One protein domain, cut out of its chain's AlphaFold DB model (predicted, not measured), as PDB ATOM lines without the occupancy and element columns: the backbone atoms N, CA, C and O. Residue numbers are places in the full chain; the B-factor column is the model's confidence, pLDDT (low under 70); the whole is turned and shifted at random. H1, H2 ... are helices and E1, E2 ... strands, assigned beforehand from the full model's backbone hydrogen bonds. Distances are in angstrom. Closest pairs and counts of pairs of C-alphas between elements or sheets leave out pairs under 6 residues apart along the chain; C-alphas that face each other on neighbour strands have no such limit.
ATOM      1  N   LYS A  32     137.765 144.295 163.721       70.25
ATOM      2  CA  LYS A  32     138.830 144.620 162.753       70.25
ATOM      3  C   LYS A  32     138.320 145.456 161.582       70.25
ATOM      4  O   LYS A  32     139.091 146.181 160.954       70.25
ATOM      5  N   LEU A  33     137.029 145.335 161.283       76.25
ATOM      6  CA  LEU A  33     136.381 145.928 160.126       76.25
ATOM      7  C   LEU A  33     136.153 147.438 160.326       76.25
ATOM      8  O   LEU A  33     135.251 147.855 161.052       76.25
ATOM      9  N   LYS A  34     136.981 148.268 159.674       81.31
ATOM     10  CA  LYS A  34     136.830 149.735 159.651       81.31
ATOM     11  C   LYS A  34     135.828 150.166 158.572       81.31
ATOM     12  O   LYS A  34     136.083 149.977 157.384       81.31
ATOM     13  N   TYR A  35     134.748 150.824 158.985       82.94
ATOM     14  CA  TYR A  35     133.735 151.424 158.113       82.94
ATOM     15  C   TYR A  35     133.438 152.870 158.532       82.94
ATOM     16  O   TYR A  35     133.613 153.228 159.696       82.94
ATOM     17  N   ASP A  36     132.960 153.691 157.595       88.81
ATOM     18  CA  ASP A  36     132.329 154.973 157.913       88.81
ATOM     19  C   ASP A  36     130.806 154.807 157.915       88.81
ATOM     20  O   ASP A  36     130.207 154.426 156.910       88.81
ATOM     21  N   LYS A  37     130.161 155.132 159.039       89.31
ATOM     22  CA  LYS A  37     128.700 155.090 159.139       89.31
ATOM     23  C   LYS A  37     128.023 156.069 158.170       89.31
ATOM     24  O   LYS A  37     126.959 155.726 157.658       89.31
ATOM     25  N   ALA A  38     128.581 157.259 157.938       90.69
ATOM     26  CA  ALA A  38     127.928 158.272 157.109       90.69
ATOM     27  C   ALA A  38     127.827 157.803 155.648       90.69
ATOM     28  O   ALA A  38     126.728 157.769 155.098       90.69
ATOM     29  N   SER A  39     128.931 157.312 155.083       90.19
ATOM     30  CA  SER A  39     129.007 156.738 153.735       90.19
ATOM     31  C   SER A  39     128.032 155.572 153.527       90.19
ATOM     32  O   SER A  39     127.310 155.544 152.532       90.19
ATOM     33  N   LEU A  40     127.937 154.626 154.475       92.12
ATOM     34  CA  LEU A  40     126.988 153.507 154.353       92.12
ATOM     35  C   LEU A  40     125.521 153.980 154.413       92.12
ATOM     36  O   LEU A  40     124.675 153.476 153.671       92.12
ATOM     37  N   VAL A  41     125.211 154.965 155.269       95.06
ATOM     38  CA  VAL A  41     123.875 155.587 155.346       95.06
ATOM     39  C   VAL A  41     123.548 156.371 154.076       95.06
ATOM     40  O   VAL A  41     122.403 156.339 153.630       95.06
ATOM     41  N   GLU A  42     124.528 157.021 153.451       93.88
ATOM     42  CA  GLU A  42     124.344 157.707 152.174       93.88
ATOM     43  C   GLU A  42     124.067 156.723 151.026       93.88
ATOM     44  O   GLU A  42     123.124 156.942 150.268       93.88
ATOM     45  N   VAL A  43     124.786 155.596 150.941       93.06
ATOM     46  CA  VAL A  43     124.480 154.525 149.969       93.06
ATOM     47  C   VAL A  43     123.048 154.012 150.150       93.06
ATOM     48  O   VAL A  43     122.305 153.893 149.172       93.06
ATOM     49  N   ALA A  44     122.624 153.771 151.396       95.94
ATOM     50  CA  ALA A  44     121.257 153.357 151.704       95.94
ATOM     51  C   ALA A  44     120.215 154.422 151.317       95.94
ATOM     52  O   ALA A  44     119.197 154.080 150.710       95.94
ATOM     53  N   ARG A  45     120.473 155.706 151.614       96.56
ATOM     54  CA  ARG A  45     119.602 156.826 151.226       96.56
ATOM     55  C   ARG A  45     119.466 156.894 149.704       96.56
ATOM     56  O   ARG A  45     118.356 156.801 149.187       96.56
ATOM     57  N   ASN A  46     120.589 156.971 148.992       95.44
ATOM     58  CA  ASN A  46     120.639 157.161 147.543       95.44
ATOM     59  C   ASN A  46     119.951 156.015 146.787       95.44
ATOM     60  O   ASN A  46     119.198 156.269 145.843       95.44
ATOM     61  N   PHE A  47     120.136 154.760 147.210       94.88
ATOM     62  CA  PHE A  47     119.443 153.616 146.609       94.88
ATOM     63  C   PHE A  47     117.919 153.660 146.844       94.88
ATOM     64  O   PHE A  47     117.140 153.462 145.908       94.88
ATOM     65  N   VAL A  48     117.469 153.943 148.072       97.50
ATOM     66  CA  VAL A  48     116.033 153.971 148.406       97.50
ATOM     67  C   VAL A  48     115.328 155.164 147.764       97.50
ATOM     68  O   VAL A  48     114.210 155.013 147.280       97.50
ATOM     69  N   GLU A  49     115.963 156.335 147.709       96.88
ATOM     70  CA  GLU A  49     115.356 157.561 147.176       96.88
ATOM     71  C   GLU A  49     115.361 157.610 145.647       96.88
ATOM     72  O   GLU A  49     114.344 157.980 145.054       96.88
ATOM     73  N   SER A  50     116.421 157.128 144.987       95.44
ATOM     74  CA  SER A  50     116.370 156.883 143.537       95.44
ATOM     75  C   SER A  50     115.266 155.879 143.202       95.44
ATOM     76  O   SER A  50     114.435 156.159 142.335       95.44
ATOM     77  N   SER A  51     115.140 154.792 143.974       96.06
ATOM     78  CA  SER A  51     114.030 153.845 143.824       96.06
ATOM     79  C   SER A  51     112.656 154.476 144.091       96.06
ATOM     80  O   SER A  51     111.675 154.185 143.399       96.06
ATOM     81  N   ALA A  52     112.564 155.384 145.063       96.62
ATOM     82  CA  ALA A  52     111.341 156.100 145.397       96.62
ATOM     83  C   ALA A  52     110.902 157.099 144.314       96.62
ATOM     84  O   ALA A  52     109.696 157.321 144.178       96.62
ATOM     85  N   SER A  53     111.844 157.661 143.549       96.19
ATOM     86  CA  SER A  53     111.607 158.736 142.573       96.19
ATOM     87  C   SER A  53     110.843 158.315 141.308       96.19
ATOM     88  O   SER A  53     110.143 159.137 140.717       96.19
ATOM     89  N   VAL A  54     110.929 157.041 140.907       95.25
ATOM     90  CA  VAL A  54     110.365 156.503 139.649       95.25
ATOM     91  C   VAL A  54     109.298 155.426 139.890       95.25
ATOM     92  O   VAL A  54     109.142 154.916 141.007       95.25
ATOM     93  N   THR A  55     108.510 155.074 138.863       96.25
ATOM     94  CA  THR A  55     107.408 154.109 139.025       96.25
ATOM     95  C   THR A  55     107.907 152.663 139.113       96.25
ATOM     96  O   THR A  55     109.034 152.336 138.748       96.25
ATOM     97  N   ASN A  56     107.038 151.754 139.570       96.06
ATOM     98  CA  ASN A  56     107.347 150.321 139.605       96.06
ATOM     99  C   ASN A  56     107.618 149.717 138.216       96.06
ATOM    100  O   ASN A  56     108.264 148.678 138.156       96.06
ATOM    101  N   LYS A  57     107.123 150.317 137.122       95.62
ATOM    102  CA  LYS A  57     107.428 149.842 135.764       95.62
ATOM    103  C   LYS A  57     108.861 150.216 135.397       95.62
ATOM    104  O   LYS A  57     109.650 149.347 135.050       95.62
ATOM    105  N   ASP A  58     109.185 151.498 135.532       95.25
ATOM    106  CA  ASP A  58     110.463 152.064 135.092       95.25
ATOM    107  C   ASP A  58     111.636 151.504 135.911       95.25
ATOM    108  O   ASP A  58     112.747 151.390 135.402       95.25
ATOM    109  N   LEU A  59     111.390 151.113 137.168       93.81
ATOM    110  CA  LEU A  59     112.333 150.346 137.988       93.81
ATOM    111  C   LEU A  59     112.675 148.981 137.391       93.81
ATOM    112  O   LEU A  59     113.847 148.648 137.253       93.81
ATOM    113  N   LEU A  60     111.660 148.187 137.044       93.75
ATOM    114  CA  LEU A  60     111.866 146.846 136.495       93.75
ATOM    115  C   LEU A  60     112.532 146.920 135.112       93.75
ATOM    116  O   LEU A  60     113.454 146.164 134.832       93.75
ATOM    117  N   GLU A  61     112.164 147.917 134.304       92.69
ATOM    118  CA  GLU A  61     112.788 148.177 133.003       92.69
ATOM    119  C   GLU A  61     114.272 148.588 133.130       92.69
ATOM    120  O   GLU A  61     115.093 148.189 132.307       92.69
ATOM    121  N   GLN A  62     114.666 149.312 134.187       89.00
ATOM    122  CA  GLN A  62     116.083 149.575 134.499       89.00
ATOM    123  C   GLN A  62     116.831 148.314 134.965       89.00
ATOM    124  O   GLN A  62     117.979 148.098 134.576       89.00
ATOM    125  N   VAL A  63     116.182 147.465 135.767       88.12
ATOM    126  CA  VAL A  63     116.742 146.199 136.276       88.12
ATOM    127  C   VAL A  63     117.014 145.194 135.158       88.12
ATOM    128  O   VAL A  63     118.097 144.604 135.118       88.12
ATOM    129  N   ASP A  64     116.072 145.021 134.229       86.75
ATOM    130  CA  ASP A  64     116.224 144.098 133.099       86.75
ATOM    131  C   ASP A  64     117.461 144.460 132.257       86.75
ATOM    132  O   ASP A  64     118.269 143.584 131.923       86.75
ATOM    133  N   ASN A  65     117.654 145.761 132.007       84.94
ATOM    134  CA  ASN A  65     118.757 146.330 131.229       84.94
ATOM    135  C   ASN A  65     120.107 146.415 131.974       84.94
ATOM    136  O   ASN A  65     121.129 146.668 131.335       84.94
ATOM    137  N   TYR A  66     120.158 146.205 133.293       86.44
ATOM    138  CA  TYR A  66     121.416 146.227 134.051       86.44
ATOM    139  C   TYR A  66     122.313 145.028 133.685       86.44
ATOM    140  O   TYR A  66     121.817 143.921 133.487       86.44
ATOM    141  N   THR A  67     123.635 145.209 133.604       82.69
ATOM    142  CA  THR A  67     124.590 144.165 133.155       82.69
ATOM    143  C   THR A  67     125.882 144.077 133.981       82.69
ATOM    144  O   THR A  67     126.817 143.384 133.583       82.69
ATOM    145  N   GLY A  68     125.954 144.759 135.129       81.56
ATOM    146  CA  GLY A  68     127.107 144.691 136.038       81.56
ATOM    147  C   GLY A  68     127.226 143.353 136.779       81.56
ATOM    148  O   GLY A  68     126.281 142.567 136.813       81.56
ATOM    149  N   ALA A  69     128.383 143.112 137.407       78.44
ATOM    150  CA  ALA A  69     128.658 141.884 138.163       78.44
ATOM    151  C   ALA A  69     127.628 141.633 139.281       78.44
ATOM    152  O   ALA A  69     127.155 140.515 139.456       78.44
ATOM    153  N   ASP A  70     127.203 142.695 139.964       82.62
ATOM    154  CA  ASP A  70     126.239 142.657 141.066       82.62
ATOM    155  C   ASP A  70     124.761 142.611 140.593       82.62
ATOM    156  O   ASP A  70     123.851 143.023 141.318       82.62
ATOM    157  N   LYS A  71     124.490 142.117 139.368       88.44
ATOM    158  CA  LYS A  71     123.145 142.126 138.750       88.44
ATOM    159  C   LYS A  71     122.091 141.454 139.622       88.44
ATOM    160  O   LYS A  71     121.035 142.044 139.837       88.44
ATOM    161  N   ASP A  72     122.364 140.263 140.143       91.50
ATOM    162  CA  ASP A  72     121.381 139.527 140.948       91.50
ATOM    163  C   ASP A  72     121.082 140.239 142.275       91.50
ATOM    164  O   ASP A  72     119.949 140.211 142.758       91.50
ATOM    165  N   ILE A  73     122.060 140.953 142.840       91.44
ATOM    166  CA  ILE A  73     121.873 141.763 144.048       91.44
ATOM    167  C   ILE A  73     120.955 142.950 143.730       91.44
ATOM    168  O   ILE A  73     119.986 143.185 144.453       91.44
ATOM    169  N   TYR A  74     121.184 143.641 142.606       91.06
ATOM    170  CA  TYR A  74     120.334 144.748 142.150       91.06
ATOM    171  C   TYR A  74     118.903 144.294 141.794       91.06
ATOM    172  O   TYR A  74     117.938 144.923 142.234       91.06
ATOM    173  N   ILE A  75     118.747 143.160 141.093       93.31
ATOM    174  CA  ILE A  75     117.445 142.520 140.816       93.31
ATOM    175  C   ILE A  75     116.681 142.278 142.122       93.31
ATOM    176  O   ILE A  75     115.523 142.678 142.249       93.31
ATOM    177  N   ASN A  76     117.313 141.618 143.096       94.75
ATOM    178  CA  ASN A  76     116.669 141.270 144.362       94.75
ATOM    179  C   ASN A  76     116.315 142.521 145.182       94.75
ATOM    180  O   ASN A  76     115.200 142.622 145.701       94.75
ATOM    181  N   ALA A  77     117.219 143.502 145.236       95.69
ATOM    182  CA  ALA A  77     117.005 144.760 145.935       95.69
ATOM    183  C   ALA A  77     115.809 145.545 145.372       95.69
ATOM    184  O   ALA A  77     114.950 145.988 146.140       95.69
ATOM    185  N   VAL A  78     115.714 145.697 144.047       96.44
ATOM    186  CA  VAL A  78     114.628 146.457 143.409       96.44
ATOM    187  C   VAL A  78     113.305 145.689 143.432       96.44
ATOM    188  O   VAL A  78     112.275 146.294 143.725       96.44
ATOM    189  N   ASN A  79     113.302 144.366 143.219       96.25
ATOM    190  CA  ASN A  79     112.088 143.557 143.379       96.25
ATOM    191  C   ASN A  79     111.539 143.648 144.811       96.25
ATOM    192  O   ASN A  79     110.347 143.899 144.999       96.25
ATOM    193  N   GLY A  80     112.413 143.549 145.819       97.38
ATOM    194  CA  GLY A  80     112.043 143.739 147.219       97.38
ATOM    195  C   GLY A  80     111.448 145.125 147.500       97.38
ATOM    196  O   GLY A  80     110.435 145.219 148.196       97.38
ATOM    197  N   PHE A  81     111.993 146.194 146.906       97.88
ATOM    198  CA  PHE A  81     111.420 147.542 147.012       97.88
ATOM    199  C   PHE A  81     110.042 147.632 146.348       97.88
ATOM    200  O   PHE A  81     109.083 148.127 146.942       97.88
ATOM    201  N   VAL A  82     109.925 147.123 145.119       97.75
ATOM    202  CA  VAL A  82     108.698 147.124 144.313       97.75
ATOM    203  C   VAL A  82     107.568 146.377 145.026       97.75
ATOM    204  O   VAL A  82     106.451 146.897 145.089       97.75
ATOM    205  N   ASP A  83     107.841 145.211 145.613       97.69
ATOM    206  CA  ASP A  83     106.857 144.426 146.368       97.69
ATOM    207  C   ASP A  83     106.532 145.044 147.732       97.69
ATOM    208  O   ASP A  83     105.355 145.141 148.095       97.69
ATOM    209  N   THR A  84     107.527 145.591 148.433       97.88
ATOM    210  CA  THR A  84     107.311 146.388 149.653       97.88
ATOM    211  C   THR A  84     106.378 147.570 149.386       97.88
ATOM    212  O   THR A  84     105.461 147.821 150.169       97.88
ATOM    213  N   ARG A  85     106.552 148.254 148.247       97.00
ATOM    214  CA  ARG A  85     105.720 149.380 147.801       97.00
ATOM    215  C   ARG A  85     104.317 148.933 147.356       97.00
ATOM    216  O   ARG A  85     103.349 149.668 147.559       97.00
ATOM    217  N   LYS A  86     104.158 147.723 146.797       96.94
ATOM    218  CA  LYS A  86     102.836 147.115 146.528       96.94
ATOM    219  C   LYS A  86     102.095 146.820 147.840       96.94
ATOM    220  O   LYS A  86     100.944 147.240 148.001       96.94
ATOM    221  N   GLU A  87     102.735 146.134 148.792       95.56
ATOM    222  CA  GLU A  87     102.083 145.762 150.055       95.56
ATOM    223  C   GLU A  87     101.811 146.990 150.931       95.56
ATOM    224  O   GLU A  87     100.676 147.178 151.371       95.56
ATOM    225  N   ASN A  88     102.804 147.855 151.152       95.81
ATOM    226  CA  ASN A  88     102.758 148.924 152.158       95.81
ATOM    227  C   ASN A  88     102.469 150.322 151.576       95.81
ATOM    228  O   ASN A  88     102.357 151.292 152.324       95.81
ATOM    229  N   GLY A  89     102.244 150.429 150.264       96.19
ATOM    230  CA  GLY A  89     101.962 151.691 149.571       96.19
ATOM    231  C   GLY A  89     103.231 152.467 149.209       96.19
ATOM    232  O   GLY A  89     104.333 151.941 149.271       96.19
ATOM    233  N   ALA A  90     103.094 153.729 148.800       97.06
ATOM    234  CA  ALA A  90     104.263 154.544 148.461       97.06
ATOM    235  C   ALA A  90     105.176 154.775 149.680       97.06
ATOM    236  O   ALA A  90     104.682 154.932 150.799       97.06
ATOM    237  N   TYR A  91     106.485 154.848 149.428       98.06
ATOM    238  CA  TYR A  91     107.467 155.437 150.339       98.06
ATOM    239  C   TYR A  91     107.081 156.891 150.662       98.06
ATOM    240  O   TYR A  91     106.492 157.578 149.821       98.06
ATOM    241  N   VAL A  92     107.376 157.328 151.885       97.88
ATOM    242  CA  VAL A  92     107.063 158.671 152.404       97.88
ATOM    243  C   VAL A  92     108.339 159.432 152.770       97.88
ATOM    244  O   VAL A  92     108.413 160.631 152.520       97.88
ATOM    245  N   GLY A  93     109.331 158.741 153.331       97.56
ATOM    246  CA  GLY A  93     110.597 159.308 153.794       97.56
ATOM    247  C   GLY A  93     111.292 158.363 154.775       97.56
ATOM    248  O   GLY A  93     110.716 157.352 155.189       97.56
ATOM    249  N   PHE A  94     112.510 158.695 155.191       98.25
ATOM    250  CA  PHE A  94     113.131 158.064 156.355       98.25
ATOM    251  C   PHE A  94     112.588 158.661 157.659       98.25
ATOM    252  O   PHE A  94     112.090 159.785 157.701       98.25
ATOM    253  N   TYR A  95     112.711 157.924 158.759       97.25
ATOM    254  CA  TYR A  95     112.872 158.574 160.054       97.25
ATOM    255  C   TYR A  95     114.288 159.145 160.107       97.25
ATOM    256  O   TYR A  95     115.245 158.378 160.052       97.25
ATOM    257  N   ALA A  96     114.421 160.465 160.197       95.56
ATOM    258  CA  ALA A  96     115.704 161.160 160.264       95.56
ATOM    259  C   ALA A  96     115.964 161.760 161.657       95.56
ATOM    260  O   ALA A  96     115.059 161.851 162.493       95.56
ATOM    261  N   ASP A  97     117.214 162.141 161.914       93.19
ATOM    262  CA  ASP A  97     117.586 162.998 163.039       93.19
ATOM    263  C   ASP A  97     117.365 164.495 162.718       93.19
ATOM    264  O   ASP A  97     116.498 164.857 161.923       93.19
ATOM    265  N   LYS A  98     118.080 165.392 163.408       91.88
ATOM    266  CA  LYS A  98     117.943 166.848 163.233       91.88
ATOM    267  C   LYS A  98     118.660 167.380 161.994       91.88
ATOM    268  O   LYS A  98     118.332 168.477 161.554       91.88
ATOM    269  N   ASP A  99     119.606 166.612 161.465       92.31
ATOM    270  CA  ASP A  99     120.505 166.987 160.376       92.31
ATOM    271  C   ASP A  99     120.129 166.211 159.092       92.31
ATOM    272  O   ASP A  99     120.972 165.898 158.252       92.31
ATOM    273  N   ASP A 100     118.840 165.854 158.985       92.69
ATOM    274  CA  ASP A 100     118.195 165.060 157.928       92.69
ATOM    275  C   ASP A 100     118.904 163.727 157.601       92.69
ATOM    276  O   ASP A 100     118.855 163.202 156.482       92.69
ATOM    277  N   THR A 101     119.593 163.147 158.590       93.50
ATOM    278  CA  THR A 101     120.314 161.881 158.433       93.50
ATOM    279  C   THR A 101     119.442 160.704 158.887       93.50
ATOM    280  O   THR A 101     118.944 160.715 160.016       93.50
ATOM    281  N   PRO A 102     119.232 159.668 158.043       97.25
ATOM    282  CA  PRO A 102     118.418 158.509 158.394       97.25
ATOM    283  C   PRO A 102     118.844 157.842 159.705       97.25
ATOM    284  O   PRO A 102     119.974 157.356 159.861       97.25
ATOM    285  N   LEU A 103     117.893 157.756 160.638       96.94
ATOM    286  CA  LEU A 103     118.033 156.996 161.869       96.94
ATOM    287  C   LEU A 103     118.356 155.549 161.512       96.94
ATOM    288  O   LEU A 103     117.700 154.916 160.680       96.94
ATOM    289  N   SER A 104     119.418 155.054 162.135       96.94
ATOM    290  CA  SER A 104     120.113 153.879 161.636       96.94
ATOM    291  C   SER A 104     120.838 153.120 162.736       96.94
ATOM    292  O   SER A 104     121.573 153.703 163.544       96.94
ATOM    293  N   LYS A 105     120.666 151.800 162.727       97.06
ATOM    294  CA  LYS A 105     121.382 150.845 163.574       97.06
ATOM    295  C   LYS A 105     122.425 150.129 162.723       97.06
ATOM    296  O   LYS A 105     122.122 149.742 161.600       97.06
ATOM    297  N   ILE A 106     123.622 149.939 163.268       93.75
ATOM    298  CA  ILE A 106     124.640 149.069 162.679       93.75
ATOM    299  C   ILE A 106     124.873 147.886 163.615       93.75
ATOM    300  O   ILE A 106     125.009 148.061 164.828       93.75
ATOM    301  N   GLU A 107     124.925 146.697 163.029       93.44
ATOM    302  CA  GLU A 107     125.510 145.488 163.602       93.44
ATOM    303  C   GLU A 107     126.657 145.078 162.669       93.44
ATOM    304  O   GLU A 107     126.519 145.191 161.456       93.44
ATOM    305  N   ALA A 108     127.815 144.692 163.203       88.69
ATOM    306  CA  ALA A 108     128.996 144.389 162.391       88.69
ATOM    307  C   ALA A 108     129.851 143.307 163.055       88.69
ATOM    308  O   ALA A 108     129.934 143.261 164.288       88.69
ATOM    309  N   ASP A 109     130.512 142.487 162.241       87.12
ATOM    310  CA  ASP A 109     131.530 141.531 162.677       87.12
ATOM    311  C   ASP A 109     132.841 141.694 161.874       87.12
ATOM    312  O   ASP A 109     133.069 142.716 161.230       87.12
ATOM    313  N   ASP A 110     133.760 140.728 161.959       82.81
ATOM    314  CA  ASP A 110     135.038 140.776 161.229       82.81
ATOM    315  C   ASP A 110     134.885 140.570 159.697       82.81
ATOM    316  O   ASP A 110     135.899 140.568 158.995       82.81
ATOM    317  N   LYS A 111     133.662 140.379 159.173       85.44
ATOM    318  CA  LYS A 111     133.353 140.121 157.756       85.44
ATOM    319  C   LYS A 111     132.346 141.100 157.158       85.44
ATOM    320  O   LYS A 111     132.601 141.611 156.077       85.44
ATOM    321  N   GLU A 112     131.210 141.326 157.818       90.00
ATOM    322  CA  GLU A 112     130.089 142.091 157.255       90.00
ATOM    323  C   GLU A 112     129.632 143.246 158.157       90.00
ATOM    324  O   GLU A 112     129.790 143.230 159.381       90.00
ATOM    325  N   VAL A 113     129.028 144.260 157.531       92.31
ATOM    326  CA  VAL A 113     128.315 145.351 158.204       92.31
ATOM    327  C   VAL A 113     126.845 145.308 157.789       92.31
ATOM    328  O   VAL A 113     126.504 145.539 156.630       92.31
ATOM    329  N   LEU A 114     125.963 145.044 158.751       96.06
ATOM    330  CA  LEU A 114     124.512 145.103 158.605       96.06
ATOM    331  C   LEU A 114     124.018 146.494 159.016       96.06
ATOM    332  O   LEU A 114     123.904 146.815 160.204       96.06
ATOM    333  N   LEU A 115     123.692 147.326 158.030       97.25
ATOM    334  CA  LEU A 115     123.069 148.628 158.245       97.25
ATOM    335  C   LEU A 115     121.546 148.497 158.165       97.25
ATOM    336  O   LEU A 115     120.999 148.223 157.102       97.25
ATOM    337  N   THR A 116     120.845 148.777 159.261       98.50
ATOM    338  CA  THR A 116     119.392 148.997 159.247       98.50
ATOM    339  C   THR A 116     119.093 150.491 159.181       98.50
ATOM    340  O   THR A 116     119.508 151.222 160.079       98.50
ATOM    341  N   VAL A 117     118.315 150.932 158.190       98.38
ATOM    342  CA  VAL A 117     117.685 152.266 158.131       98.38
ATOM    343  C   VAL A 117     116.163 152.146 158.288       98.38
ATOM    344  O   VAL A 117     115.556 151.166 157.848       98.38
ATOM    345  N   TYR A 118     115.530 153.130 158.930       98.00
ATOM    346  CA  TYR A 118     114.096 153.091 159.250       98.00
ATOM    347  C   TYR A 118     113.278 153.948 158.274       98.00
ATOM    348  O   TYR A 118     113.355 155.175 158.313       98.00
ATOM    349  N   ALA A 119     112.489 153.310 157.404       98.00
ATOM    350  CA  ALA A 119     111.728 153.967 156.340       98.00
ATOM    351  C   ALA A 119     110.209 153.922 156.580       98.00
ATOM    352  O   ALA A 119     109.652 152.896 156.968       98.00
ATOM    353  N   GLN A 120     109.530 155.027 156.281       97.75
ATOM    354  CA  GLN A 120     108.077 155.169 156.363       97.75
ATOM    355  C   GLN A 120     107.441 154.856 155.000       97.75
ATOM    356  O   GLN A 120     107.799 155.456 153.982       97.75
ATOM    357  N   PHE A 121     106.453 153.958 154.970       97.75
ATOM    358  CA  PHE A 121     105.590 153.714 153.807       97.75
ATOM    359  C   PHE A 121     104.122 153.933 154.204       97.75
ATOM    360  O   PHE A 121     103.741 153.744 155.357       97.75
ATOM    361  N   LYS A 122     103.265 154.321 153.249       97.00
ATOM    362  CA  LYS A 122     101.888 154.818 153.493       97.00
ATOM    363  C   LYS A 122     100.972 153.958 154.383       97.00
ATOM    364  O   LYS A 122      99.961 154.482 154.846       97.00
ATOM    365  N   LYS A 123     101.248 152.665 154.576       94.69
ATOM    366  CA  LYS A 123     100.471 151.766 155.454       94.69
ATOM    367  C   LYS A 123     101.227 151.300 156.704       94.69
ATOM    368  O   LYS A 123     100.561 150.958 157.678       94.69
ATOM    369  N   ARG A 124     102.560 151.191 156.651       93.75
ATOM    370  CA  ARG A 124     103.428 150.605 157.692       93.75
ATOM    371  C   ARG A 124     104.866 151.082 157.530       93.75
ATOM    372  O   ARG A 124     105.302 151.344 156.411       93.75
ATOM    373  N   ASP A 125     105.613 151.059 158.622       96.56
ATOM    374  CA  ASP A 125     107.059 151.252 158.597       96.56
ATOM    375  C   ASP A 125     107.781 149.996 158.093       96.56
ATOM    376  O   ASP A 125     107.284 148.866 158.199       96.56
ATOM    377  N   VAL A 126     108.969 150.195 157.533       98.06
ATOM    378  CA  VAL A 126     109.817 149.142 156.981       98.06
ATOM    379  C   VAL A 126     111.250 149.393 157.426       98.06
ATOM    380  O   VAL A 126     111.818 150.459 157.185       98.06
ATOM    381  N   ASN A 127     111.852 148.386 158.049       98.25
ATOM    382  CA  ASN A 127     113.278 148.393 158.339       98.25
ATOM    383  C   ASN A 127     113.988 147.899 157.075       98.25
ATOM    384  O   ASN A 127     113.819 146.738 156.700       98.25
ATOM    385  N   ILE A 128     114.740 148.768 156.403       98.25
ATOM    386  CA  ILE A 128     115.516 148.382 155.223       98.25
ATOM    387  C   ILE A 128     116.915 148.017 155.711       98.25
ATOM    388  O   ILE A 128     117.576 148.830 156.357       98.25
ATOM    389  N   VAL A 129     117.331 146.777 155.462       98.31
ATOM    390  CA  VAL A 129     118.598 146.217 155.950       98.31
ATOM    391  C   VAL A 129     119.518 145.990 154.761       98.31
ATOM    392  O   VAL A 129     119.168 145.227 153.864       98.31
ATOM    393  N   LEU A 130     120.670 146.655 154.750       97.50
ATOM    394  CA  LEU A 130     121.715 146.485 153.747       97.50
ATOM    395  C   LEU A 130     122.876 145.700 154.365       97.50
ATOM    396  O   LEU A 130     123.386 146.092 155.417       97.50
ATOM    397  N   THR A 131     123.292 144.625 153.700       96.06
ATOM    398  CA  THR A 131     124.525 143.892 154.013       96.06
ATOM    399  C   THR A 131     125.653 144.447 153.158       96.06
ATOM    400  O   THR A 131     125.533 144.503 151.931       96.06
ATOM    401  N   PHE A 132     126.740 144.849 153.810       92.19
ATOM    402  CA  PHE A 132     127.962 145.333 153.183       92.19
ATOM    403  C   PHE A 132     129.131 144.401 153.508       92.19
ATOM    404  O   PHE A 132     129.399 144.138 154.681       92.19
ATOM    405  N   GLU A 133     129.868 143.975 152.485       90.06
ATOM    406  CA  GLU A 133     131.092 143.170 152.610       90.06
ATOM    407  C   GLU A 133     132.289 143.926 151.997       90.06
ATOM    408  O   GLU A 133     132.092 144.731 151.076       90.06
ATOM    409  N   PRO A 134     133.528 143.719 152.490       84.69
ATOM    410  CA  PRO A 134     134.738 144.273 151.892       84.69
ATOM    411  C   PRO A 134     134.852 143.952 150.403       84.69
ATOM    412  O   PRO A 134     134.731 142.801 149.985       84.69
ATOM    413  N   ASP A 135     135.143 144.963 149.595       77.44
ATOM    414  CA  ASP A 135     135.400 144.783 148.176       77.44
ATOM    415  C   ASP A 135     136.872 144.433 147.930       77.44
ATOM    416  O   ASP A 135     137.708 145.293 147.639       77.44
ATOM    417  N   GLU A 136     137.184 143.140 148.037       68.75
ATOM    418  CA  GLU A 136     138.524 142.603 147.775       68.75
ATOM    419  C   GLU A 136     139.059 142.981 146.377       68.75
ATOM    420  O   GLU A 136     140.272 143.088 146.194       68.75
ATOM    421  N   THR A 137     138.185 143.267 145.399       61.28
ATOM    422  CA  THR A 137     138.593 143.606 144.020       61.28
ATOM    423  C   THR A 137     139.310 144.953 143.894       61.28
ATOM    424  O   THR A 137     140.057 145.162 142.939       61.28
ATOM    425  N   ILE A 138     139.144 145.856 144.866       56.91
ATOM    426  CA  ILE A 138     139.795 147.176 144.875       56.91
ATOM    427  C   ILE A 138     141.210 147.102 145.491       56.91
ATOM    428  O   ILE A 138     142.049 147.977 145.246       56.91
ATOM    429  N   GLY A 139     141.520 146.026 146.226       50.75
ATOM    430  CA  GLY A 139     142.790 145.840 146.936       50.75
ATOM    431  C   GLY A 139     144.030 145.678 146.045       50.75
ATOM    432  O   GLY A 139     145.128 146.022 146.478       50.75
ATOM    433  N   ASP A 140     143.873 145.226 144.796       46.69
ATOM    434  CA  ASP A 140     144.991 144.994 143.857       46.69
ATOM    435  C   ASP A 140     145.417 146.261 143.077       46.69
ATOM    436  O   ASP A 140     146.297 146.237 142.222       46.69
ATOM    437  N   SER A 141     144.829 147.422 143.393       46.69
ATOM    438  CA  SER A 141     145.118 148.708 142.730       46.69
ATOM    439  C   SER A 141     146.496 149.322 143.063       46.69
ATOM    440  O   SER A 141     146.815 150.420 142.606       46.69
ATOM    441  N   GLY A 142     147.333 148.636 143.849       45.12
ATOM    442  CA  GLY A 142     148.739 148.990 144.097       45.12
ATOM    443  C   GLY A 142     148.994 150.184 145.031       45.12
ATOM    444  O   GLY A 142     150.143 150.423 145.409       45.12
ATOM    445  N   ILE A 143     147.962 150.921 145.457       44.09
ATOM    446  CA  ILE A 143     148.090 152.081 146.359       44.09
ATOM    447  C   ILE A 143     148.126 151.604 147.822       44.09
ATOM    448  O   ILE A 143     147.192 151.773 148.599       44.09
ATOM    449  N   SER A 144     149.253 151.015 148.216       45.75
ATOM    450  CA  SER A 144     149.487 150.398 149.534       45.75
ATOM    451  C   SER A 144     149.651 151.379 150.714       45.75
ATOM    452  O   SER A 144     150.184 151.001 151.755       45.75
ATOM    453  N   ASN A 145     149.236 152.643 150.565       41.66
ATOM    454  CA  ASN A 145     149.484 153.723 151.532       41.66
ATOM    455  C   ASN A 145     148.293 154.695 151.670       41.66
ATOM    456  O   ASN A 145     148.439 155.901 151.468       41.66
ATOM    457  N   TYR A 146     147.117 154.194 152.054       41.81
ATOM    458  CA  TYR A 146     146.092 155.048 152.658       41.81
ATOM    459  C   TYR A 146     145.320 154.312 153.752       41.81
ATOM    460  O   TYR A 146     145.004 153.132 153.612       41.81
ATOM    461  N   GLU A 147     144.972 155.021 154.827       42.59
ATOM    462  CA  GLU A 147     144.077 154.528 155.884       42.59
ATOM    463  C   GLU A 147     142.609 154.604 155.431       42.59
ATOM    464  O   GLU A 147     141.752 155.163 156.114       42.59
ATOM    465  N   ALA A 148     142.333 154.080 154.236       43.28
ATOM    466  CA  ALA A 148     141.010 154.100 153.640       43.28
ATOM    467  C   ALA A 148     140.000 153.403 154.559       43.28
ATOM    468  O   ALA A 148     140.235 152.290 155.039       43.28
ATOM    469  N   TYR A 149     138.836 154.028 154.739       50.97
ATOM    470  CA  TYR A 149     137.628 153.265 155.029       50.97
ATOM    471  C   TYR A 149     137.490 152.207 153.936       50.97
ATOM    472  O   TYR A 149     137.640 152.538 152.756       50.97
ATOM    473  N   GLY A 150     137.282 150.945 154.324       55.50
ATOM    474  CA  GLY A 150     137.243 149.850 153.360       55.50
ATOM    475  C   GLY A 150     136.238 150.160 152.256       55.50
ATOM    476  O   GLY A 150     135.145 150.650 152.536       55.50
ATOM    477  N   SER A 151     136.595 149.916 150.997       68.25
ATOM    478  CA  SER A 151     135.589 149.934 149.941       68.25
ATOM    479  C   SER A 151     134.629 148.780 150.213       68.25
ATOM    480  O   SER A 151     135.070 147.644 150.360       68.25
ATOM    481  N   PHE A 152     133.338 149.076 150.347       80.56
ATOM    482  CA  PHE A 152     132.307 148.079 150.626       80.56
ATOM    483  C   PHE A 152     131.426 147.879 149.400       80.56
ATOM    484  O   PHE A 152     130.923 148.851 148.832       80.56
ATOM    485  N   ARG A 153     131.169 146.617 149.051       86.25
ATOM    486  CA  ARG A 153     130.103 146.242 148.119       86.25
ATOM    487  C   ARG A 153     128.852 145.855 148.900       86.25
ATOM    488  O   ARG A 153     128.937 145.198 149.936       86.25
ATOM    489  N   VAL A 154     127.686 146.276 148.414       90.31
ATOM    490  CA  VAL A 154     126.399 145.801 148.937       90.31
ATOM    491  C   VAL A 154     126.177 144.395 148.399       90.31
ATOM    492  O   VAL A 154     126.133 144.224 147.185       90.31
ATOM    493  N   THR A 155     126.007 143.407 149.273       93.06
ATOM    494  CA  THR A 155     125.754 142.005 148.889       93.06
ATOM    495  C   THR A 155     124.313 141.569 149.151       93.06
ATOM    496  O   THR A 155     123.837 140.582 148.586       93.06
ATOM    497  N   ASN A 156     123.558 142.333 149.950       94.94
ATOM    498  CA  ASN A 156     122.128 142.109 150.140       94.94
ATOM    499  C   ASN A 156     121.366 143.394 150.487       94.94
ATOM    500  O   ASN A 156     121.895 144.256 151.186       94.94
ATOM    501  N   ILE A 157     120.099 143.488 150.063       97.25
ATOM    502  CA  ILE A 157     119.137 144.478 150.570       97.25
ATOM    503  C   ILE A 157     117.815 143.773 150.899       97.25
ATOM    504  O   ILE A 157     117.206 143.134 150.038       97.25
ATOM    505  N   ARG A 158     117.354 143.922 152.143       97.56
ATOM    506  CA  ARG A 158     116.124 143.336 152.693       97.56
ATOM    507  C   ARG A 158     115.144 144.388 153.203       97.56
ATOM    508  O   ARG A 158     115.537 145.482 153.593       97.56
ATOM    509  N   TYR A 159     113.869 144.001 153.264       98.00
ATOM    510  CA  TYR A 159     112.745 144.862 153.642       98.00
ATOM    511  C   TYR A 159     111.902 144.201 154.736       98.00
ATOM    512  O   TYR A 159     110.965 143.446 154.465       98.00
ATOM    513  N   ASP A 160     112.230 144.483 155.992       97.00
ATOM    514  CA  ASP A 160     111.552 143.895 157.143       97.00
ATOM    515  C   ASP A 160     110.350 144.772 157.545       97.00
ATOM    516  O   ASP A 160     110.463 145.745 158.300       97.00
ATOM    517  N   VAL A 161     109.178 144.421 157.003       96.06
ATOM    518  CA  VAL A 161     107.891 145.120 157.189       96.06
ATOM    519  C   VAL A 161     107.403 145.049 158.642       96.06
ATOM    520  O   VAL A 161     107.185 143.968 159.203       96.06
ATOM    521  N   GLN A 162     107.151 146.207 159.255       94.38
ATOM    522  CA  GLN A 162     106.756 146.304 160.660       94.38
ATOM    523  C   GLN A 162     105.240 146.188 160.853       94.38
ATOM    524  O   GLN A 162     104.516 147.160 161.043       94.38
ATOM    525  N   TYR A 163     104.748 144.947 160.862       89.56
ATOM    526  CA  TYR A 163     103.380 144.645 161.296       89.56
ATOM    527  C   TYR A 163     103.165 144.985 162.780       89.56
ATOM    528  O   TYR A 163     104.000 144.655 163.633       89.56
TER     529      TYR A 163
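AT A GLANCE: This is residues 32 to 163 of the 286 residues of the protein "Na+-transporting methylmalonyl-CoA/oxaloacetate decarboxylase, gamma subunit" of Lachnospiraceae bacterium RM5 (UniProt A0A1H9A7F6). A strongly twisted antiparallel sheet of five strands curls round one helix, H1, and a helical hairpin, H2 and H3, packs on it at the E5 side, with H3 over the sheet and H2 beyond it. Residues 140 to 146, in the long link from E4 to E5, stick out at one end. The printed part has 132 residues, with three named helices followed by five named strands, H1 H2 H3 E1 E2 E3 E4 E5; the class is mixed, helices and strands. The sheet is branched at E3, with pairs E1 and E3, E2 and E3, E3 and E4, E4 and E5. The whole is compact, with a radius of gyration of the C-alphas of 15.6 A and spans of 48 by 37 by 23 A.

IN THESE COORDINATES: The sheet holds E1, residues 91 to 94, 8.7 A; E2, residues 104 to 108, 13.0 A; E3, residues 113 to 121, 24.6 A; E4, residues 124 to 134, 32.5 A; and E5, residues 152 to 161, 25.5 A, ending at C-alpha 161 (107.891, 145.120, 157.189). H1, residues 37 to 53, is 24.1 A long and begins at C-alpha 37 (128.700, 155.090, 159.139). H2 is residues 56 to 65, 14.7 A, and H3 is residues 71 to 88, 25.3 A.

HOW THE PARTS SIT: E2 to E5 form a meander, each strand the antiparallel neighbour of the one before. E1 and E2 lie on one side of E3, beside residues 118 to 121 and 113 to 117, and E4 on the other side. N 92 and O 120 of E1 and E3 are within hydrogen-bond range at 2.8 A, as are N 105 and O 116 of E2 and E3 at 2.9 A, N 117 and O 128 of E3 and E4 at 2.9 A, and N 129 and O 158 of E4 and E5 at 2.9 A. E5 bends by 58 degrees at residue 155. H1 is on the sheet; its closest C-alphas to E3 are those of Leu 40 and Leu 115, 7.4 A. H3 is on the sheet at a height of 8.6 A, over E4 and E5, and runs along the strands, at 3 degrees to E4 on the local plane; its closest C-alphas to E5 are those of Ala 77 and Ile 157, 5.1 A. H2 is not on the sheet but touches H3, closest at the C-alphas of Asn 56 and Val 82, 5.8 A, at a shallow tilt of 8 degrees, opposite ways. H1 and H3 are close but not clearly touching, with the C-alphas of Ser 51 and Val 78 closest at 7.4 A. Every O i to N i+4 pair is within hydrogen-bond range in H1 and H3, and 4 of 6 in H2.

THE WHOLE: The C-alphas farthest apart are those of Lys 123 and Gly 142, 49.7 A. The printed part has no cut. The link from E4 to E5, 17 residues, is long. The mean pLDDT of the printed part is 87.9, and residues 136 to 151 are under 70.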